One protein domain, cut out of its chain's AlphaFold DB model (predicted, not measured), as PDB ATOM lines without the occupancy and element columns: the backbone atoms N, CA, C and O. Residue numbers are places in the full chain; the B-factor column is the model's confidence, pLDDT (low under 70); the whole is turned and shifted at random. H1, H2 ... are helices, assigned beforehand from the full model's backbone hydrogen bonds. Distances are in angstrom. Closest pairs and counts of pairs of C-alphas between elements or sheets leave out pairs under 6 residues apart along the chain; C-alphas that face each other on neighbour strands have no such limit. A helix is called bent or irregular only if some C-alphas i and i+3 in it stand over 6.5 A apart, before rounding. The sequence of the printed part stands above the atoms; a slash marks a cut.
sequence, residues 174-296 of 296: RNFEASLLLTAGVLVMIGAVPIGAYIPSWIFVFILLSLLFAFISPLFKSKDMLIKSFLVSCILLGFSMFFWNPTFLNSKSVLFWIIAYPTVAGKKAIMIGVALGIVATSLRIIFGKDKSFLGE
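Overview. This is residues 174 to 296 of the 296 residues of an uncharacterized protein of Candidatus Marinimicrobia bacterium (UniProt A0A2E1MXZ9). What stands out first? Residues 260 to 280 of the long, nearly straight helix H5 stick out as an arm from a head in which H1, H3 and H4 lie side by side in a row. Short H2 sits near the corner between H1 and H5. What is printed? It is all helix: 123 residues with five named helices, H1 to H5 along the chain, extended, with a radius of gyration of the C-alphas of 22.0 A and spans of 71 by 38 by 19 A.

Along the chain. Where is the longest helix? H5, residues 251 to 286, was assigned as one helix by its hydrogen bonds but is bent, with C-alphas 259 and 262 6.6 A apart. Its arms are H5a, residues 251 to 259, and H5b, residues 262 to 286, 35.6 A long and ending at C-alpha 286 (-34.828, -69.542, -17.172). Where are the others? H1, residues 176 to 191, 23.0 A, begins at C-alpha 176 (5.489, -46.289, 0.982), and H2 is residues 194 to 198. H3, residues 201 to 219, 28.5 A, has a kink of 26 degrees near residue 213 and is irregular, with C-alphas 215 and 218 7.2 A apart. H4 is residues 223 to 243, 31.0 A.

Arrangement. What touches H5? H1 touches H5a with residue 191 alone, about perpendicular at 75 degrees, the closest C-alphas being Gly 191 and Ser 251, 4.7 A. H2 and H5a only just touch, with 3 pairs of C-alphas within 8 A, the closest Gly 196 and Ser 251, 5.6 A; H5b touches no helix. How does H3 stand? It touches H1, opposite ways at a shallow tilt of 28 degrees, closest C-alphas Ala 184 and Ile 207, 5.2 A. H3 and H4 touch as a hairpin at a shallow tilt of 26 degrees, closest C-alphas Ser 217 and Leu 226, 6.8 A. Are the backbones paired? Each O i to N i+4 pair is within hydrogen-bond range in H1, H5a and H5b, with 12 of 15 in H3, 15 of 17 in H4 and 0 of 1 in H2, where 2 of 2 O i to N i+3 pairs are.

Size, cuts and confidence. How far does it reach? The C-alphas farthest apart, Phe 243 and Glu 296, are 74.1 A apart. Is it cut or weak? The printed part has no cut and no long link; pLDDT is under 70 at residues 174 to 175, 178, 191 to 192 and 291 to 296.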
ATOM      1  N   ARG A 174       2.581 -52.189   4.595       63.06
ATOM      2  CA  ARG A 174       4.067 -52.019   4.555       63.06
ATOM      3  C   ARG A 174       4.773 -51.265   3.397       63.06
ATOM      4  O   ARG A 174       6.007 -51.262   3.344       63.06
ATOM      5  N   ASN A 175       4.062 -50.610   2.493       68.75
ATOM      6  CA  ASN A 175       4.578 -49.991   1.289       68.75
ATOM      7  C   ASN A 175       4.399 -48.474   1.366       68.75
ATOM      8  O   ASN A 175       3.346 -47.973   1.748       68.75
ATOM      9  N   PHE A 176       5.455 -47.752   1.000       70.12
ATOM     10  CA  PHE A 176       5.489 -46.289   0.982       70.12
ATOM     11  C   PHE A 176       4.429 -45.712   0.028       70.12
ATOM     12  O   PHE A 176       3.838 -44.672   0.299       70.12
ATOM     13  N   GLU A 177       4.117 -46.462  -1.028       70.19
ATOM     14  CA  GLU A 177       3.042 -46.208  -1.994       70.19
ATOM     15  C   GLU A 177       1.685 -45.972  -1.347       70.19
ATOM     16  O   GLU A 177       0.999 -44.994  -1.640       70.19
ATOM     17  N   ALA A 178       1.314 -46.865  -0.433       69.88
ATOM     18  CA  ALA A 178       0.016 -46.836   0.211       69.88
ATOM     19  C   ALA A 178      -0.104 -45.638   1.167       69.88
ATOM     20  O   ALA A 178      -1.169 -45.035   1.259       69.88
ATOM     21  N   SER A 179       0.997 -45.230   1.811       73.12
ATOM     22  CA  SER A 179       1.051 -44.008   2.625       73.12
ATOM     23  C   SER A 179       0.900 -42.738   1.786       73.12
ATOM     24  O   SER A 179       0.202 -41.810   2.203       73.12
ATOM     25  N   LEU A 180       1.524 -42.688   0.605       74.81
ATOM     26  CA  LEU A 180       1.414 -41.556  -0.317       74.81
ATOM     27  C   LEU A 180      -0.020 -41.430  -0.862       74.81
ATOM     28  O   LEU A 180      -0.595 -40.344  -0.843       74.81
ATOM     29  N   LEU A 181      -0.622 -42.557  -1.254       75.94
ATOM     30  CA  LEU A 181      -2.006 -42.626  -1.724       75.94
ATOM     31  C   LEU A 181      -3.007 -42.254  -0.623       75.94
ATOM     32  O   LEU A 181      -3.931 -41.483  -0.873       75.94
ATOM     33  N   LEU A 182      -2.807 -42.750   0.602       75.19
ATOM     34  CA  LEU A 182      -3.639 -42.405   1.755       75.19
ATOM     35  C   LEU A 182      -3.567 -40.902   2.055       75.19
ATOM     36  O   LEU A 182      -4.601 -40.265   2.236       75.19
ATOM     37  N   THR A 183      -2.357 -40.332   2.077       73.56
ATOM     38  CA  THR A 183      -2.145 -38.899   2.338       73.56
ATOM     39  C   THR A 183      -2.819 -38.052   1.266       73.56
ATOM     40  O   THR A 183      -3.548 -37.115   1.585       73.56
ATOM     41  N   ALA A 184      -2.650 -38.418  -0.005       73.00
ATOM     42  CA  ALA A 184      -3.321 -37.738  -1.098       73.00
ATOM     43  C   ALA A 184      -4.850 -37.868  -1.014       73.00
ATOM     44  O   ALA A 184      -5.548 -36.872  -1.172       73.00
ATOM     45  N   GLY A 185      -5.380 -39.051  -0.694       74.31
ATOM     46  CA  GLY A 185      -6.815 -39.279  -0.515       74.31
ATOM     47  C   GLY A 185      -7.418 -38.436   0.611       74.31
ATOM     48  O   GLY A 185      -8.459 -37.813   0.418       74.31
ATOM     49  N   VAL A 186      -6.742 -38.340   1.760       73.75
ATOM     50  CA  VAL A 186      -7.156 -37.457   2.866       73.75
ATOM     51  C   VAL A 186      -7.168 -35.998   2.420       73.75
ATOM     52  O   VAL A 186      -8.144 -35.294   2.666       73.75
ATOM     53  N   LEU A 187      -6.126 -35.544   1.727       70.81
ATOM     54  CA  LEU A 187      -6.048 -34.163   1.262       70.81
ATOM     55  C   LEU A 187      -7.114 -33.840   0.194       70.81
ATOM     56  O   LEU A 187      -7.686 -32.751   0.221       70.81
ATOM     57  N   VAL A 188      -7.451 -34.788  -0.693       72.50
ATOM     58  CA  VAL A 188      -8.591 -34.662  -1.623       72.50
ATOM     59  C   VAL A 188      -9.908 -34.546  -0.854       72.50
ATOM     60  O   VAL A 188     -10.719 -33.677  -1.171       72.50
ATOM     61  N   MET A 189     -10.116 -35.374   0.178       75.88
ATOM     62  CA  MET A 189     -11.330 -35.314   1.001       75.88
ATOM     63  C   MET A 189     -11.469 -33.972   1.728       75.88
ATOM     64  O   MET A 189     -12.569 -33.433   1.776       75.88
ATOM     65  N   ILE A 190     -10.378 -33.385   2.229       74.38
ATOM     66  CA  ILE A 190     -10.413 -32.051   2.857       74.38
ATOM     67  C   ILE A 190     -10.835 -30.976   1.839       74.38
ATOM     68  O   ILE A 190     -11.583 -30.063   2.185       74.38
ATOM     69  N   GLY A 191     -10.418 -31.105   0.576       67.25
ATOM     70  CA  GLY A 191     -10.849 -30.216  -0.507       67.25
ATOM     71  C   GLY A 191     -12.352 -30.254  -0.801       67.25
ATOM     72  O   GLY A 191     -12.878 -29.284  -1.338       67.25
ATOM     73  N   ALA A 192     -13.047 -31.334  -0.425       67.19
ATOM     74  CA  ALA A 192     -14.491 -31.493  -0.601       67.19
ATOM     75  C   ALA A 192     -15.329 -30.956   0.578       67.19
ATOM     76  O   ALA A 192     -16.551 -30.874   0.478       67.19
ATOM     77  N   VAL A 193     -14.693 -30.590   1.696       76.38
ATOM     78  CA  VAL A 193     -15.345 -30.049   2.902       76.38
ATOM     79  C   VAL A 193     -15.413 -28.514   2.802       76.38
ATOM     80  O   VAL A 193     -14.525 -27.923   2.191       76.38
ATOM     81  N   PRO A 194     -16.391 -27.820   3.431       73.19
ATOM     82  CA  PRO A 194     -16.468 -26.351   3.411       73.19
ATOM     83  C   PRO A 194     -15.169 -25.631   3.816       73.19
ATOM     84  O   PRO A 194     -14.840 -24.587   3.261       73.19
ATOM     85  N   ILE A 195     -14.378 -26.225   4.719       76.19
ATOM     86  CA  ILE A 195     -13.058 -25.714   5.134       76.19
ATOM     87  C   ILE A 195     -12.048 -25.723   3.971       76.19
ATOM     88  O   ILE A 195     -11.151 -24.883   3.915       76.19
ATOM     89  N   GLY A 196     -12.219 -26.617   2.996       74.19
ATOM     90  CA  GLY A 196     -11.416 -26.690   1.780       74.19
ATOM     91  C   GLY A 196     -11.452 -25.411   0.941       74.19
ATOM     92  O   GLY A 196     -10.517 -25.155   0.184       74.19
ATOM     93  N   ALA A 197     -12.471 -24.557   1.096       77.50
ATOM     94  CA  ALA A 197     -12.526 -23.246   0.444       77.50
ATOM     95  C   ALA A 197     -11.376 -22.315   0.866       77.50
ATOM     96  O   ALA A 197     -10.959 -21.469   0.079       77.50
ATOM     97  N   TYR A 198     -10.839 -22.495   2.076       83.94
ATOM     98  CA  TYR A 198      -9.734 -21.694   2.604       83.94
ATOM     99  C   TYR A 198      -8.352 -22.254   2.241       83.94
ATOM    100  O   TYR A 198      -7.339 -21.645   2.579       83.94
ATOM    101  N   ILE A 199      -8.286 -23.407   1.565       84.44
ATOM    102  CA  ILE A 199      -7.023 -24.046   1.194       84.44
ATOM    103  C   ILE A 199      -6.467 -23.394  -0.077       84.44
ATOM    104  O   ILE A 199      -7.138 -23.402  -1.114       84.44
ATOM    105  N   PRO A 200      -5.228 -22.879  -0.040       86.38
ATOM    106  CA  PRO A 200      -4.582 -22.331  -1.222       86.38
ATOM    107  C   PRO A 200      -4.404 -23.346  -2.361       86.38
ATOM    108  O   PRO A 200      -4.075 -24.511  -2.132       86.38
ATOM    109  N   SER A 201      -4.501 -22.873  -3.606       84.06
ATOM    110  CA  SER A 201      -4.377 -23.694  -4.822       84.06
ATOM    111  C   SER A 201      -3.090 -24.523  -4.915       84.06
ATOM    112  O   SER A 201      -3.103 -25.642  -5.425       84.06
ATOM    113  N   TRP A 202      -1.972 -24.019  -4.386       85.00
ATOM    114  CA  TRP A 202      -0.684 -24.717  -4.436       85.00
ATOM    115  C   TRP A 202      -0.696 -26.058  -3.693       85.00
ATOM    116  O   TRP A 202      -0.066 -27.010  -4.152       85.00
ATOM    117  N   ILE A 203      -1.477 -26.187  -2.613       84.75
ATOM    118  CA  ILE A 203      -1.631 -27.456  -1.888       84.75
ATOM    119  C   ILE A 203      -2.229 -28.531  -2.805       84.75
ATOM    120  O   ILE A 203      -1.751 -29.664  -2.799       84.75
ATOM    121  N   PHE A 204      -3.193 -28.186  -3.664       83.81
ATOM    122  CA  PHE A 204      -3.809 -29.142  -4.595       83.81
ATOM    123  C   PHE A 204      -2.837 -29.692  -5.638       83.81
ATOM    124  O   PHE A 204      -2.946 -30.852  -6.037       83.81
ATOM    125  N   VAL A 205      -1.838 -28.909  -6.035       88.06
ATOM    126  CA  VAL A 205      -0.788 -29.382  -6.943       88.06
ATOM    127  C   VAL A 205       0.102 -30.419  -6.257       88.06
ATOM    128  O   VAL A 205       0.422 -31.439  -6.864       88.06
ATOM    129  N   PHE A 206       0.450 -30.216  -4.981       87.88
ATOM    130  CA  PHE A 206       1.204 -31.209  -4.204       87.88
ATOM    131  C   PHE A 206       0.414 -32.510  -3.993       87.88
ATOM    132  O   PHE A 206       0.997 -33.599  -4.015       87.88
ATOM    133  N   ILE A 207      -0.912 -32.425  -3.849       85.38
ATOM    134  CA  ILE A 207      -1.799 -33.598  -3.804       85.38
ATOM    135  C   ILE A 207      -1.736 -34.364  -5.124       85.38
ATOM    136  O   ILE A 207      -1.509 -35.574  -5.121       85.38
ATOM    137  N   LEU A 208      -1.914 -33.671  -6.252       85.94
ATOM    138  CA  LEU A 208      -1.901 -34.296  -7.574       85.94
ATOM    139  C   LEU A 208      -0.543 -34.937  -7.876       85.94
ATOM    140  O   LEU A 208      -0.486 -36.058  -8.379       85.94
ATOM    141  N   LEU A 209       0.547 -34.262  -7.504       89.50
ATOM    142  CA  LEU A 209       1.901 -34.801  -7.581       89.50
ATOM    143  C   LEU A 209       2.036 -36.093  -6.767       89.50
ATOM    144  O   LEU A 209       2.579 -37.079  -7.259       89.50
ATOM    145  N   SER A 210       1.506 -36.110  -5.543       86.31
ATOM    146  CA  SER A 210       1.521 -37.294  -4.679       86.31
ATOM    147  C   SER A 210       0.717 -38.451  -5.286       86.31
ATOM    148  O   SER A 210       1.180 -39.589  -5.271       86.31
ATOM    149  N   LEU A 211      -0.444 -38.186  -5.896       84.38
ATOM    150  CA  LEU A 211      -1.213 -39.212  -6.619       84.38
ATOM    151  C   LEU A 211      -0.443 -39.769  -7.817       84.38
ATOM    152  O   LEU A 211      -0.406 -40.983  -8.020       84.38
ATOM    153  N   LEU A 212       0.199 -38.894  -8.590       87.75
ATOM    154  CA  LEU A 212       0.984 -39.279  -9.759       87.75
ATOM    155  C   LEU A 212       2.158 -40.178  -9.348       87.75
ATOM    156  O   LEU A 212       2.352 -41.243  -9.929       87.75
ATOM    157  N   PHE A 213       2.897 -39.807  -8.300       88.19
ATOM    158  CA  PHE A 213       3.990 -40.629  -7.779       88.19
ATOM    159  C   PHE A 213       3.515 -41.953  -7.177       88.19
ATOM    160  O   PHE A 213       4.214 -42.954  -7.320       88.19
ATOM    161  N   ALA A 214       2.328 -41.997  -6.563       82.75
ATOM    162  CA  ALA A 214       1.749 -43.251  -6.079       82.75
ATOM    163  C   ALA A 214       1.467 -44.199  -7.251       82.75
ATOM    164  O   ALA A 214       1.763 -45.389  -7.170       82.75
ATOM    165  N   PHE A 215       0.954 -43.658  -8.359       82.81
ATOM    166  CA  PHE A 215       0.636 -44.423  -9.561       82.81
ATOM    167  C   PHE A 215       1.882 -44.891 -10.330       82.81
ATOM    168  O   PHE A 215       1.920 -46.021 -10.806       82.81
ATOM    169  N   ILE A 216       2.913 -44.045 -10.435       87.50
ATOM    170  CA  ILE A 216       4.180 -44.365 -11.120       87.50
ATOM    171  C   ILE A 216       5.104 -45.206 -10.232       87.50
ATOM    172  O   ILE A 216       6.043 -45.810 -10.740       87.50
ATOM    173  N   SER A 217       4.839 -45.317  -8.929       83.56
ATOM    174  CA  SER A 217       5.705 -46.048  -8.001       83.56
ATOM    175  C   SER A 217       6.156 -47.438  -8.468       83.56
ATOM    176  O   SER A 217       7.355 -47.712  -8.362       83.56
ATOM    177  N   PRO A 218       5.292 -48.288  -9.066       83.06
ATOM    178  CA  PRO A 218       5.707 -49.604  -9.554       83.06
ATOM    179  C   PRO A 218       6.812 -49.569 -10.626       83.06
ATOM    180  O   PRO A 218       7.463 -50.583 -10.867       83.06
ATOM    181  N   LEU A 219       7.041 -48.423 -11.278       85.88
ATOM    182  CA  LEU A 219       8.096 -48.229 -12.280       85.88
ATOM    183  C   LEU A 219       9.481 -48.001 -11.652       85.88
ATOM    184  O   LEU A 219      10.499 -48.137 -12.336       85.88
ATOM    185  N   PHE A 220       9.554 -47.664 -10.362       85.38
ATOM    186  CA  PHE A 220      10.817 -47.410  -9.674       85.38
ATOM    187  C   PHE A 220      11.401 -48.693  -9.075       85.38
ATOM    188  O   PHE A 220      10.778 -49.378  -8.270       85.38
ATOM    189  N   LYS A 221      12.664 -48.987  -9.412       82.31
ATOM    190  CA  LYS A 221      13.380 -50.173  -8.902       82.31
ATOM    191  C   LYS A 221      13.666 -50.130  -7.396       82.31
ATOM    192  O   LYS A 221      13.826 -51.184  -6.788       82.31
ATOM    193  N   SER A 222      13.791 -48.944  -6.794       86.69
ATOM    194  CA  SER A 222      14.118 -48.791  -5.370       86.69
ATOM    195  C   SER A 222      13.338 -47.653  -4.711       86.69
ATOM    196  O   SER A 222      13.073 -46.616  -5.324       86.69
ATOM    197  N   LYS A 223      13.017 -47.835  -3.421       81.44
ATOM    198  CA  LYS A 223      12.289 -46.843  -2.610       81.44
ATOM    199  C   LYS A 223      13.041 -45.516  -2.502       81.44
ATOM    200  O   LYS A 223      12.430 -44.457  -2.587       81.44
ATOM    201  N   ASP A 224      14.367 -45.563  -2.393       85.19
ATOM    202  CA  ASP A 224      15.196 -44.359  -2.277       85.19
ATOM    203  C   ASP A 224      15.164 -43.505  -3.546       85.19
ATOM    204  O   ASP A 224      15.176 -42.277  -3.470       85.19
ATOM    205  N   MET A 225      15.107 -44.138  -4.722       87.88
ATOM    206  CA  MET A 225      15.019 -43.428  -5.997       87.88
ATOM    207  C   MET A 225      13.659 -42.743  -6.151       87.88
ATOM    208  O   MET A 225      13.598 -41.587  -6.572       87.88
ATOM    209  N   LEU A 226      12.584 -43.412  -5.728       87.12
ATOM    210  CA  LEU A 226      11.255 -42.812  -5.669       87.12
ATOM    211  C   LEU A 226      11.226 -41.608  -4.723       87.12
ATOM    212  O   LEU A 226      10.803 -40.533  -5.126       87.12
ATOM    213  N   ILE A 227      11.727 -41.746  -3.492       86.44
ATOM    214  CA  ILE A 227      11.710 -40.650  -2.508       86.44
ATOM    215  C   ILE A 227      12.529 -39.456  -3.002       86.44
ATOM    216  O   ILE A 227      12.060 -38.323  -2.933       86.44
ATOM    217  N   LYS A 228      13.735 -39.689  -3.539       91.50
ATOM    218  CA  LYS A 228      14.572 -38.611  -4.083       91.50
ATOM    219  C   LYS A 228      13.880 -37.901  -5.244       91.50
ATOM    220  O   LYS A 228      13.839 -36.677  -5.257       91.50
ATOM    221  N   SER A 229      13.312 -38.649  -6.188       91.19
ATOM    222  CA  SER A 229      12.599 -38.059  -7.328       91.19
ATOM    223  C   SER A 229      11.326 -37.311  -6.906       91.19
ATOM    224  O   SER A 229      11.092 -36.210  -7.401       91.19
ATOM    225  N   PHE A 230      10.581 -37.821  -5.922       91.56
ATOM    226  CA  PHE A 230       9.434 -37.131  -5.329       91.56
ATOM    227  C   PHE A 230       9.854 -35.821  -4.651       91.56
ATOM    228  O   PHE A 230       9.317 -34.765  -4.976       91.56
ATOM    229  N   LEU A 231      10.865 -35.842  -3.779       91.94
ATOM    230  CA  LEU A 231      11.350 -34.639  -3.092       91.94
ATOM    231  C   LEU A 231      11.899 -33.591  -4.069       91.94
ATOM    232  O   LEU A 231      11.579 -32.412  -3.937       91.94
ATOM    233  N   VAL A 232      12.666 -34.015  -5.079       94.75
ATOM    234  CA  VAL A 232      13.143 -33.123  -6.146       94.75
ATOM    235  C   VAL A 232      11.961 -32.505  -6.890       94.75
ATOM    236  O   VAL A 232      11.945 -31.294  -7.104       94.75
ATOM    237  N   SER A 233      10.940 -33.297  -7.226       92.56
ATOM    238  CA  SER A 233       9.742 -32.788  -7.897       92.56
ATOM    239  C   SER A 233       8.937 -31.814  -7.029       92.56
ATOM    240  O   SER A 233       8.478 -30.800  -7.547       92.56
ATOM    241  N   CYS A 234       8.843 -32.038  -5.712       90.94
ATOM    242  CA  CYS A 234       8.216 -31.103  -4.775       90.94
ATOM    243  C   CYS A 234       8.955 -29.763  -4.721       90.94
ATOM    244  O   CYS A 234       8.314 -28.715  -4.736       90.94
ATOM    245  N   ILE A 235      10.291 -29.780  -4.679       92.38
ATOM    246  CA  ILE A 235      11.111 -28.559  -4.648       92.38
ATOM    247  C   ILE A 235      10.980 -27.790  -5.967       92.38
ATOM    248  O   ILE A 235      10.748 -26.582  -5.949       92.38
ATOM    249  N   LEU A 236      11.074 -28.482  -7.107       92.31
ATOM    250  CA  LEU A 236      10.915 -27.873  -8.430       92.31
ATOM    251  C   LEU A 236       9.525 -27.254  -8.602       92.31
ATOM    252  O   LEU A 236       9.409 -26.118  -9.061       92.31
ATOM    253  N   LEU A 237       8.475 -27.969  -8.191       89.88
ATOM    254  CA  LEU A 237       7.110 -27.459  -8.252       89.88
ATOM    255  C   LEU A 237       6.897 -26.287  -7.291       89.88
ATOM    256  O   LEU A 237       6.343 -25.275  -7.710       89.88
ATOM    257  N   GLY A 238       7.403 -26.363  -6.059       88.38
ATOM    258  CA  GLY A 238       7.354 -25.250  -5.109       88.38
ATOM    259  C   GLY A 238       8.044 -23.989  -5.637       88.38
ATOM    260  O   GLY A 238       7.491 -22.898  -5.529       88.38
ATOM    261  N   PHE A 239       9.204 -24.134  -6.286       88.81
ATOM    262  CA  PHE A 239       9.889 -23.018  -6.942       88.81
ATOM    263  C   PHE A 239       9.074 -22.459  -8.115       88.81
ATOM    264  O   PHE A 239       8.908 -21.248  -8.228       88.81
ATOM    265  N   SER A 240       8.500 -23.329  -8.953       86.38
ATOM    266  CA  SER A 240       7.655 -22.902 -10.075       86.38
ATOM    267  C   SER A 240       6.422 -22.111  -9.623       86.38
ATOM    268  O   SER A 240       6.022 -21.158 -10.290       86.38
ATOM    269  N   MET A 241       5.869 -22.440  -8.450       86.25
ATOM    270  CA  MET A 241       4.683 -21.779  -7.900       86.25
ATOM    271  C   MET A 241       4.928 -20.340  -7.453       86.25
ATOM    272  O   MET A 241       3.988 -19.551  -7.393       86.25
ATOM    273  N   PHE A 242       6.181 -19.977  -7.169       84.56
ATOM    274  CA  PHE A 242       6.542 -18.590  -6.885       84.56
ATOM    275  C   PHE A 242       6.325 -17.687  -8.108       84.56
ATOM    276  O   PHE A 242       5.983 -16.516  -7.967       84.56
ATOM    277  N   PHE A 243       6.476 -18.249  -9.309       85.50
ATOM    278  CA  PHE A 243       6.292 -17.539 -10.576       85.50
ATOM    279  C   PHE A 243       4.898 -17.743 -11.179       85.50
ATOM    280  O   PHE A 243       4.463 -16.930 -11.992       85.50
ATOM    281  N   TRP A 244       4.188 -18.809 -10.798       82.81
ATOM    282  CA  TRP A 244       2.889 -19.151 -11.371       82.81
ATOM    283  C   TRP A 244       1.929 -19.766 -10.347       82.81
ATOM    284  O   TRP A 244       2.173 -20.847  -9.819       82.81
ATOM    285  N   ASN A 245       0.788 -19.113 -10.112       80.81
ATOM    286  CA  ASN A 245      -0.260 -19.632  -9.234       80.81
ATOM    287  C   ASN A 245      -1.408 -20.251 -10.062       80.81
ATOM    288  O   ASN A 245      -2.119 -19.511 -10.751       80.81
ATOM    289  N   PRO A 246      -1.626 -21.579 -10.009       80.62
ATOM    290  CA  PRO A 246      -2.672 -22.242 -10.778       80.62
ATOM    291  C   PRO A 246      -4.049 -22.008 -10.147       80.62
ATOM    292  O   PRO A 246      -4.573 -22.831  -9.398       80.62
ATOM    293  N   THR A 247      -4.676 -20.890 -10.501       80.12
ATOM    294  CA  THR A 247      -6.013 -20.502 -10.015       80.12
ATOM    295  C   THR A 247      -7.116 -21.495 -10.402       80.12
ATOM    296  O   THR A 247      -8.139 -21.572  -9.722       80.12
ATOM    297  N   PHE A 248      -6.895 -22.296 -11.453       82.25
ATOM    298  CA  PHE A 248      -7.815 -23.344 -11.902       82.25
ATOM    299  C   PHE A 248      -7.866 -24.562 -10.962       82.25
ATOM    300  O   PHE A 248      -8.894 -25.236 -10.912       82.25
ATOM    301  N   LEU A 249      -6.804 -24.832 -10.189       81.19
ATOM    302  CA  LEU A 249      -6.739 -25.919  -9.202       81.19
ATOM    303  C   LEU A 249      -7.080 -25.380  -7.814       81.19
ATOM    304  O   LEU A 249      -6.202 -25.103  -7.004       81.19
ATOM    305  N   ASN A 250      -8.366 -25.210  -7.534       82.81
ATOM    306  CA  ASN A 250      -8.867 -24.895  -6.196       82.81
ATOM    307  C   ASN A 250      -9.841 -25.987  -5.719       82.81
ATOM    308  O   ASN A 250     -10.236 -26.862  -6.494       82.81
ATOM    309  N   SER A 251     -10.240 -25.928  -4.449       81.25
ATOM    310  CA  SER A 251     -11.179 -26.887  -3.847       81.25
ATOM    311  C   SER A 251     -12.476 -27.033  -4.633       81.25
ATOM    312  O   SER A 251     -12.907 -28.153  -4.890       81.25
ATOM    313  N   LYS A 252     -13.065 -25.919  -5.087       82.44
ATOM    314  CA  LYS A 252     -14.309 -25.927  -5.868       82.44
ATOM    315  C   LYS A 252     -14.134 -26.625  -7.216       82.44
ATOM    316  O   LYS A 252     -14.967 -27.449  -7.571       82.44
ATOM    317  N   SER A 253     -13.057 -26.337  -7.944       84.75
ATOM    318  CA  SER A 253     -12.757 -26.956  -9.239       84.75
ATOM    319  C   SER A 253     -12.496 -28.454  -9.105       84.75
ATOM    320  O   SER A 253     -13.002 -29.236  -9.905       84.75
ATOM    321  N   VAL A 254     -11.733 -28.865  -8.085       81.12
ATOM    322  CA  VAL A 254     -11.444 -30.282  -7.818       81.12
ATOM    323  C   VAL A 254     -12.722 -31.019  -7.426       81.12
ATOM    324  O   VAL A 254     -13.011 -32.070  -7.991       81.12
ATOM    325  N   LEU A 255     -13.524 -30.448  -6.523       79.94
ATOM    326  CA  LEU A 255     -14.820 -30.999  -6.132       79.94
ATOM    327  C   LEU A 255     -15.758 -31.134  -7.336       79.94
ATOM    328  O   LEU A 255     -16.315 -32.207  -7.561       79.94
ATOM    329  N   PHE A 256     -15.894 -30.068  -8.128       84.81
ATOM    330  CA  PHE A 256     -16.715 -30.073  -9.333       84.81
ATOM    331  C   PHE A 256     -16.256 -31.158 -10.305       84.81
ATOM    332  O   PHE A 256     -17.082 -31.931 -10.774       84.81
ATOM    333  N   TRP A 257     -14.950 -31.270 -10.563       85.56
ATOM    334  CA  TRP A 257     -14.418 -32.301 -11.449       85.56
ATOM    335  C   TRP A 257     -14.712 -33.712 -10.926       85.56
ATOM    336  O   TRP A 257     -15.177 -34.548 -11.698       85.56
ATOM    337  N   ILE A 258     -14.516 -33.973  -9.626       81.81
ATOM    338  CA  ILE A 258     -14.811 -35.274  -9.001       81.81
ATOM    339  C   ILE A 258     -16.294 -35.630  -9.168       81.81
ATOM    340  O   ILE A 258     -16.621 -36.736  -9.600       81.81
ATOM    341  N   ILE A 259     -17.194 -34.693  -8.873       80.50
ATOM    342  CA  ILE A 259     -18.636 -34.933  -8.980       80.50
ATOM    343  C   ILE A 259     -19.047 -35.108 -10.446       80.50
ATOM    344  O   ILE A 259     -19.783 -36.036 -10.770       80.50
ATOM    345  N   ALA A 260     -18.568 -34.245 -11.343       85.25
ATOM    346  CA  ALA A 260     -19.013 -34.202 -12.732       85.25
ATOM    347  C   ALA A 260     -18.546 -35.410 -13.555       85.25
ATOM    348  O   ALA A 260     -19.288 -35.877 -14.419       85.25
ATOM    349  N   TYR A 261     -17.339 -35.926 -13.296       87.44
ATOM    350  CA  TYR A 261     -16.735 -36.965 -14.131       87.44
ATOM    351  C   TYR A 261     -16.713 -38.346 -13.452       87.44
ATOM    352  O   TYR A 261     -17.554 -39.176 -13.814       87.44
ATOM    353  N   PRO A 262     -15.817 -38.661 -12.488       82.50
ATOM    354  CA  PRO A 262     -15.714 -40.011 -11.941       82.50
ATOM    355  C   PRO A 262     -16.947 -40.433 -11.138       82.50
ATOM    356  O   PRO A 262     -17.332 -41.596 -11.233       82.50
ATOM    357  N   THR A 263     -17.614 -39.535 -10.404       76.19
ATOM    358  CA  THR A 263     -18.847 -39.897  -9.682       76.19
ATOM    359  C   THR A 263     -19.974 -40.253 -10.651       76.19
ATOM    360  O   THR A 263     -20.617 -41.291 -10.487       76.19
ATOM    361  N   VAL A 264     -20.187 -39.452 -11.701       82.50
ATOM    362  CA  VAL A 264     -21.186 -39.755 -12.741       82.50
ATOM    363  C   VAL A 264     -20.830 -41.043 -13.488       82.50
ATOM    364  O   VAL A 264     -21.703 -41.888 -13.690       82.50
ATOM    365  N   ALA A 265     -19.563 -41.233 -13.865       85.06
ATOM    366  CA  ALA A 265     -19.098 -42.452 -14.527       85.06
ATOM    367  C   ALA A 265     -19.280 -43.693 -13.637       85.06
ATOM    368  O   ALA A 265     -19.807 -44.705 -14.098       85.06
ATOM    369  N   GLY A 266     -18.924 -43.601 -12.354       78.31
ATOM    370  CA  GLY A 266     -19.103 -44.662 -11.365       78.31
ATOM    371  C   GLY A 266     -20.575 -45.008 -11.147       78.31
ATOM    372  O   GLY A 266     -20.939 -46.181 -11.209       78.31
ATOM    373  N   LYS A 267     -21.450 -44.004 -10.994       73.19
ATOM    374  CA  LYS A 267     -22.907 -44.206 -10.907       73.19
ATOM    375  C   LYS A 267     -23.431 -44.940 -12.144       73.19
ATOM    376  O   LYS A 267     -24.171 -45.909 -12.005       73.19
ATOM    377  N   LYS A 268     -23.016 -44.525 -13.346       79.19
ATOM    378  CA  LYS A 268     -23.382 -45.196 -14.605       79.19
ATOM    379  C   LYS A 268     -22.880 -46.639 -14.655       79.19
ATOM    380  O   LYS A 268     -23.656 -47.524 -14.998       79.19
ATOM    381  N   ALA A 269     -21.636 -46.897 -14.258       82.31
ATOM    382  CA  ALA A 269     -21.075 -48.246 -14.211       82.31
ATOM    383  C   ALA A 269     -21.830 -49.159 -13.230       82.31
ATOM    384  O   ALA A 269     -22.125 -50.301 -13.575       82.31
ATOM    385  N   ILE A 270     -22.203 -48.655 -12.048       76.19
ATOM    386  CA  ILE A 270     -23.026 -49.395 -11.079       76.19
ATOM    387  C   ILE A 270     -24.402 -49.698 -11.672       76.19
ATOM    388  O   ILE A 270     -24.831 -50.844 -11.614       76.19
ATOM    389  N   MET A 271     -25.076 -48.715 -12.278       76.06
ATOM    390  CA  MET A 271     -26.388 -48.931 -12.905       76.06
ATOM    391  C   MET A 271     -26.323 -49.996 -14.008       76.06
ATOM    392  O   MET A 271     -27.150 -50.905 -14.027       76.06
ATOM    393  N   ILE A 272     -25.307 -49.940 -14.875       78.62
ATOM    394  CA  ILE A 272     -25.074 -50.959 -15.909       78.62
ATOM    395  C   ILE A 272     -24.795 -52.324 -15.267       78.62
ATOM    396  O   ILE A 272     -25.366 -53.327 -15.684       78.62
ATOM    397  N   GLY A 273     -23.951 -52.376 -14.234       79.25
ATOM    398  CA  GLY A 273     -23.630 -53.609 -13.514       79.25
ATOM    399  C   GLY A 273     -24.851 -54.244 -12.845       79.25
ATOM    400  O   GLY A 273     -25.036 -55.456 -12.937       79.25
ATOM    401  N   VAL A 274     -25.717 -53.434 -12.233       75.62
ATOM    402  CA  VAL A 274     -26.994 -53.876 -11.656       75.62
ATOM    403  C   VAL A 274     -27.915 -54.409 -12.749       75.62
ATOM    404  O   VAL A 274     -28.428 -55.518 -12.608       75.62
ATOM    405  N   ALA A 275     -28.072 -53.687 -13.860       76.31
ATOM    406  CA  ALA A 275     -28.893 -54.130 -14.985       76.31
ATOM    407  C   ALA A 275     -28.402 -55.474 -15.554       76.31
ATOM    408  O   ALA A 275     -29.183 -56.418 -15.687       76.31
ATOM    409  N   LEU A 276     -27.096 -55.608 -15.804       80.88
ATOM    410  CA  LEU A 276     -26.486 -56.859 -16.260       80.88
ATOM    411  C   LEU A 276     -26.638 -57.984 -15.229       80.88
ATOM    412  O   LEU A 276     -26.908 -59.123 -15.605       80.88
ATOM    413  N   GLY A 277     -26.508 -57.681 -13.936       81.25
ATOM    414  CA  GLY A 277     -26.710 -58.633 -12.846       81.25
ATOM    415  C   GLY A 277     -28.145 -59.159 -12.777       81.25
ATOM    416  O   GLY A 277     -28.347 -60.365 -12.603       81.25
ATOM    417  N   ILE A 278     -29.137 -58.289 -12.977       79.19
ATOM    418  CA  ILE A 278     -30.554 -58.666 -13.075       79.19
ATOM    419  C   ILE A 278     -30.759 -59.589 -14.278       79.19
ATOM    420  O   ILE A 278     -31.262 -60.697 -14.103       79.19
ATOM    421  N   VAL A 279     -30.288 -59.203 -15.471       80.94
ATOM    422  CA  VAL A 279     -30.398 -60.025 -16.691       80.94
ATOM    423  C   VAL A 279     -29.735 -61.392 -16.501       80.94
ATOM    424  O   VAL A 279     -30.344 -62.423 -16.784       80.94
ATOM    425  N   ALA A 280     -28.515 -61.430 -15.962       81.25
ATOM    426  CA  ALA A 280     -27.791 -62.672 -15.710       81.25
ATOM    427  C   ALA A 280     -28.522 -63.575 -14.706       81.25
ATOM    428  O   ALA A 280     -28.532 -64.796 -14.858       81.25
ATOM    429  N   THR A 281     -29.138 -62.998 -13.675       80.62
ATOM    430  CA  THR A 281     -29.925 -63.750 -12.687       80.62
ATOM    431  C   THR A 281     -31.209 -64.295 -13.308       80.62
ATOM    432  O   THR A 281     -31.502 -65.479 -13.150       80.62
ATOM    433  N   SER A 282     -31.915 -63.498 -14.111       74.62
ATOM    434  CA  SER A 282     -33.099 -63.948 -14.847       74.62
ATOM    435  C   SER A 282     -32.774 -65.088 -15.817       74.62
ATOM    436  O   SER A 282     -33.471 -66.102 -15.827       74.62
ATOM    437  N   LEU A 283     -31.671 -64.993 -16.569       80.62
ATOM    438  CA  LEU A 283     -31.223 -66.062 -17.470       80.62
ATOM    439  C   LEU A 283     -30.881 -67.352 -16.713       80.62
ATOM    440  O   LEU A 283     -31.267 -68.436 -17.148       80.62
ATOM    441  N   ARG A 284     -30.198 -67.256 -15.564       80.94
ATOM    442  CA  ARG A 284     -29.893 -68.430 -14.725       80.94
ATOM    443  C   ARG A 284     -31.154 -69.145 -14.244       80.94
ATOM    444  O   ARG A 284     -31.162 -70.375 -14.214       80.94
ATOM    445  N   ILE A 285     -32.215 -68.400 -13.937       79.06
ATOM    446  CA  ILE A 285     -33.516 -68.963 -13.557       79.06
ATOM    447  C   ILE A 285     -34.209 -69.620 -14.765       79.06
ATOM    448  O   ILE A 285     -34.707 -70.737 -14.634       79.06
ATOM    449  N   ILE A 286     -34.214 -68.982 -15.946       76.94
ATOM    450  CA  ILE A 286     -34.828 -69.542 -17.172       76.94
ATOM    451  C   ILE A 286     -34.186 -70.873 -17.555       76.94
ATOM    452  O   ILE A 286     -34.885 -71.857 -17.789       76.94
ATOM    453  N   PHE A 287     -32.854 -70.917 -17.575       82.19
ATOM    454  CA  PHE A 287     -32.108 -72.132 -17.904       82.19
ATOM    455  C   PHE A 287     -32.082 -73.156 -16.758       82.19
ATOM    456  O   PHE A 287     -31.431 -74.190 -16.883       82.19
ATOM    457  N   GLY A 288     -32.772 -72.886 -15.643       74.56
ATOM    458  CA  GLY A 288     -32.903 -73.808 -14.518       74.56
ATOM    459  C   GLY A 288     -31.608 -74.056 -13.742       74.56
ATOM    460  O   GLY A 288     -31.533 -75.039 -13.011       74.56
ATOM    461  N   LYS A 289     -30.592 -73.191 -13.892       79.31
ATOM    462  CA  LYS A 289     -29.347 -73.264 -13.108       79.31
ATOM    463  C   LYS A 289     -29.562 -72.821 -11.661       79.31
ATOM    464  O   LYS A 289     -28.993 -73.433 -10.766       79.31
ATOM    465  N   ASP A 290     -30.414 -71.818 -11.449       74.94
ATOM    466  CA  ASP A 290     -30.803 -71.338 -10.121       74.94
ATOM    467  C   ASP A 290     -32.274 -71.697  -9.842       74.94
ATOM    468  O   ASP A 290     -33.150 -71.519 -10.697       74.94
ATOM    469  N   LYS A 291     -32.573 -72.211  -8.639       66.31
ATOM    470  CA  LYS A 291     -33.962 -72.439  -8.208       66.31
ATOM    471  C   LYS A 291     -34.658 -71.083  -8.025       66.31
ATOM    472  O   LYS A 291     -34.130 -70.194  -7.365       66.31
ATOM    473  N   SER A 292     -35.849 -70.929  -8.604       56.84
ATOM    474  CA  SER A 292     -36.697 -69.741  -8.427       56.84
ATOM    475  C   SER A 292     -36.950 -69.458  -6.937       56.84
ATOM    476  O   SER A 292     -37.325 -70.375  -6.210       56.84
ATOM    477  N   PHE A 293     -36.809 -68.191  -6.516       57.41
ATOM    478  CA  PHE A 293     -37.122 -67.685  -5.162       57.41
ATOM    479  C   PHE A 293     -38.583 -67.901  -4.723       57.41
ATOM    480  O   PHE A 293     -38.922 -67.670  -3.564       57.41
ATOM    481  N   LEU A 294     -39.461 -68.336  -5.631       50.72
ATOM    482  CA  LEU A 294     -40.807 -68.785  -5.295       50.72
ATOM    483  C   LEU A 294     -40.696 -70.148  -4.592       50.72
ATOM    484  O   LEU A 294     -40.623 -71.178  -5.268       50.72
ATOM    485  N   GLY A 295     -40.619 -70.056  -3.259       46.62
ATOM    486  CA  GLY A 295     -40.640 -71.080  -2.209       46.62
ATOM    487  C   GLY A 295     -40.691 -72.551  -2.624       46.62
ATOM    488  O   GLY A 295     -41.611 -72.992  -3.315       46.62
ATOM    489  N   GLU A 296     -39.725 -73.311  -2.110       42.41
ATOM    490  CA  GLU A 296     -40.048 -74.584  -1.449       42.41
ATOM    491  C   GLU A 296     -40.563 -74.272  -0.036       42.41
ATOM    492  O   GLU A 296     -40.005 -73.335   0.587       42.41
TER     493      GLU A 296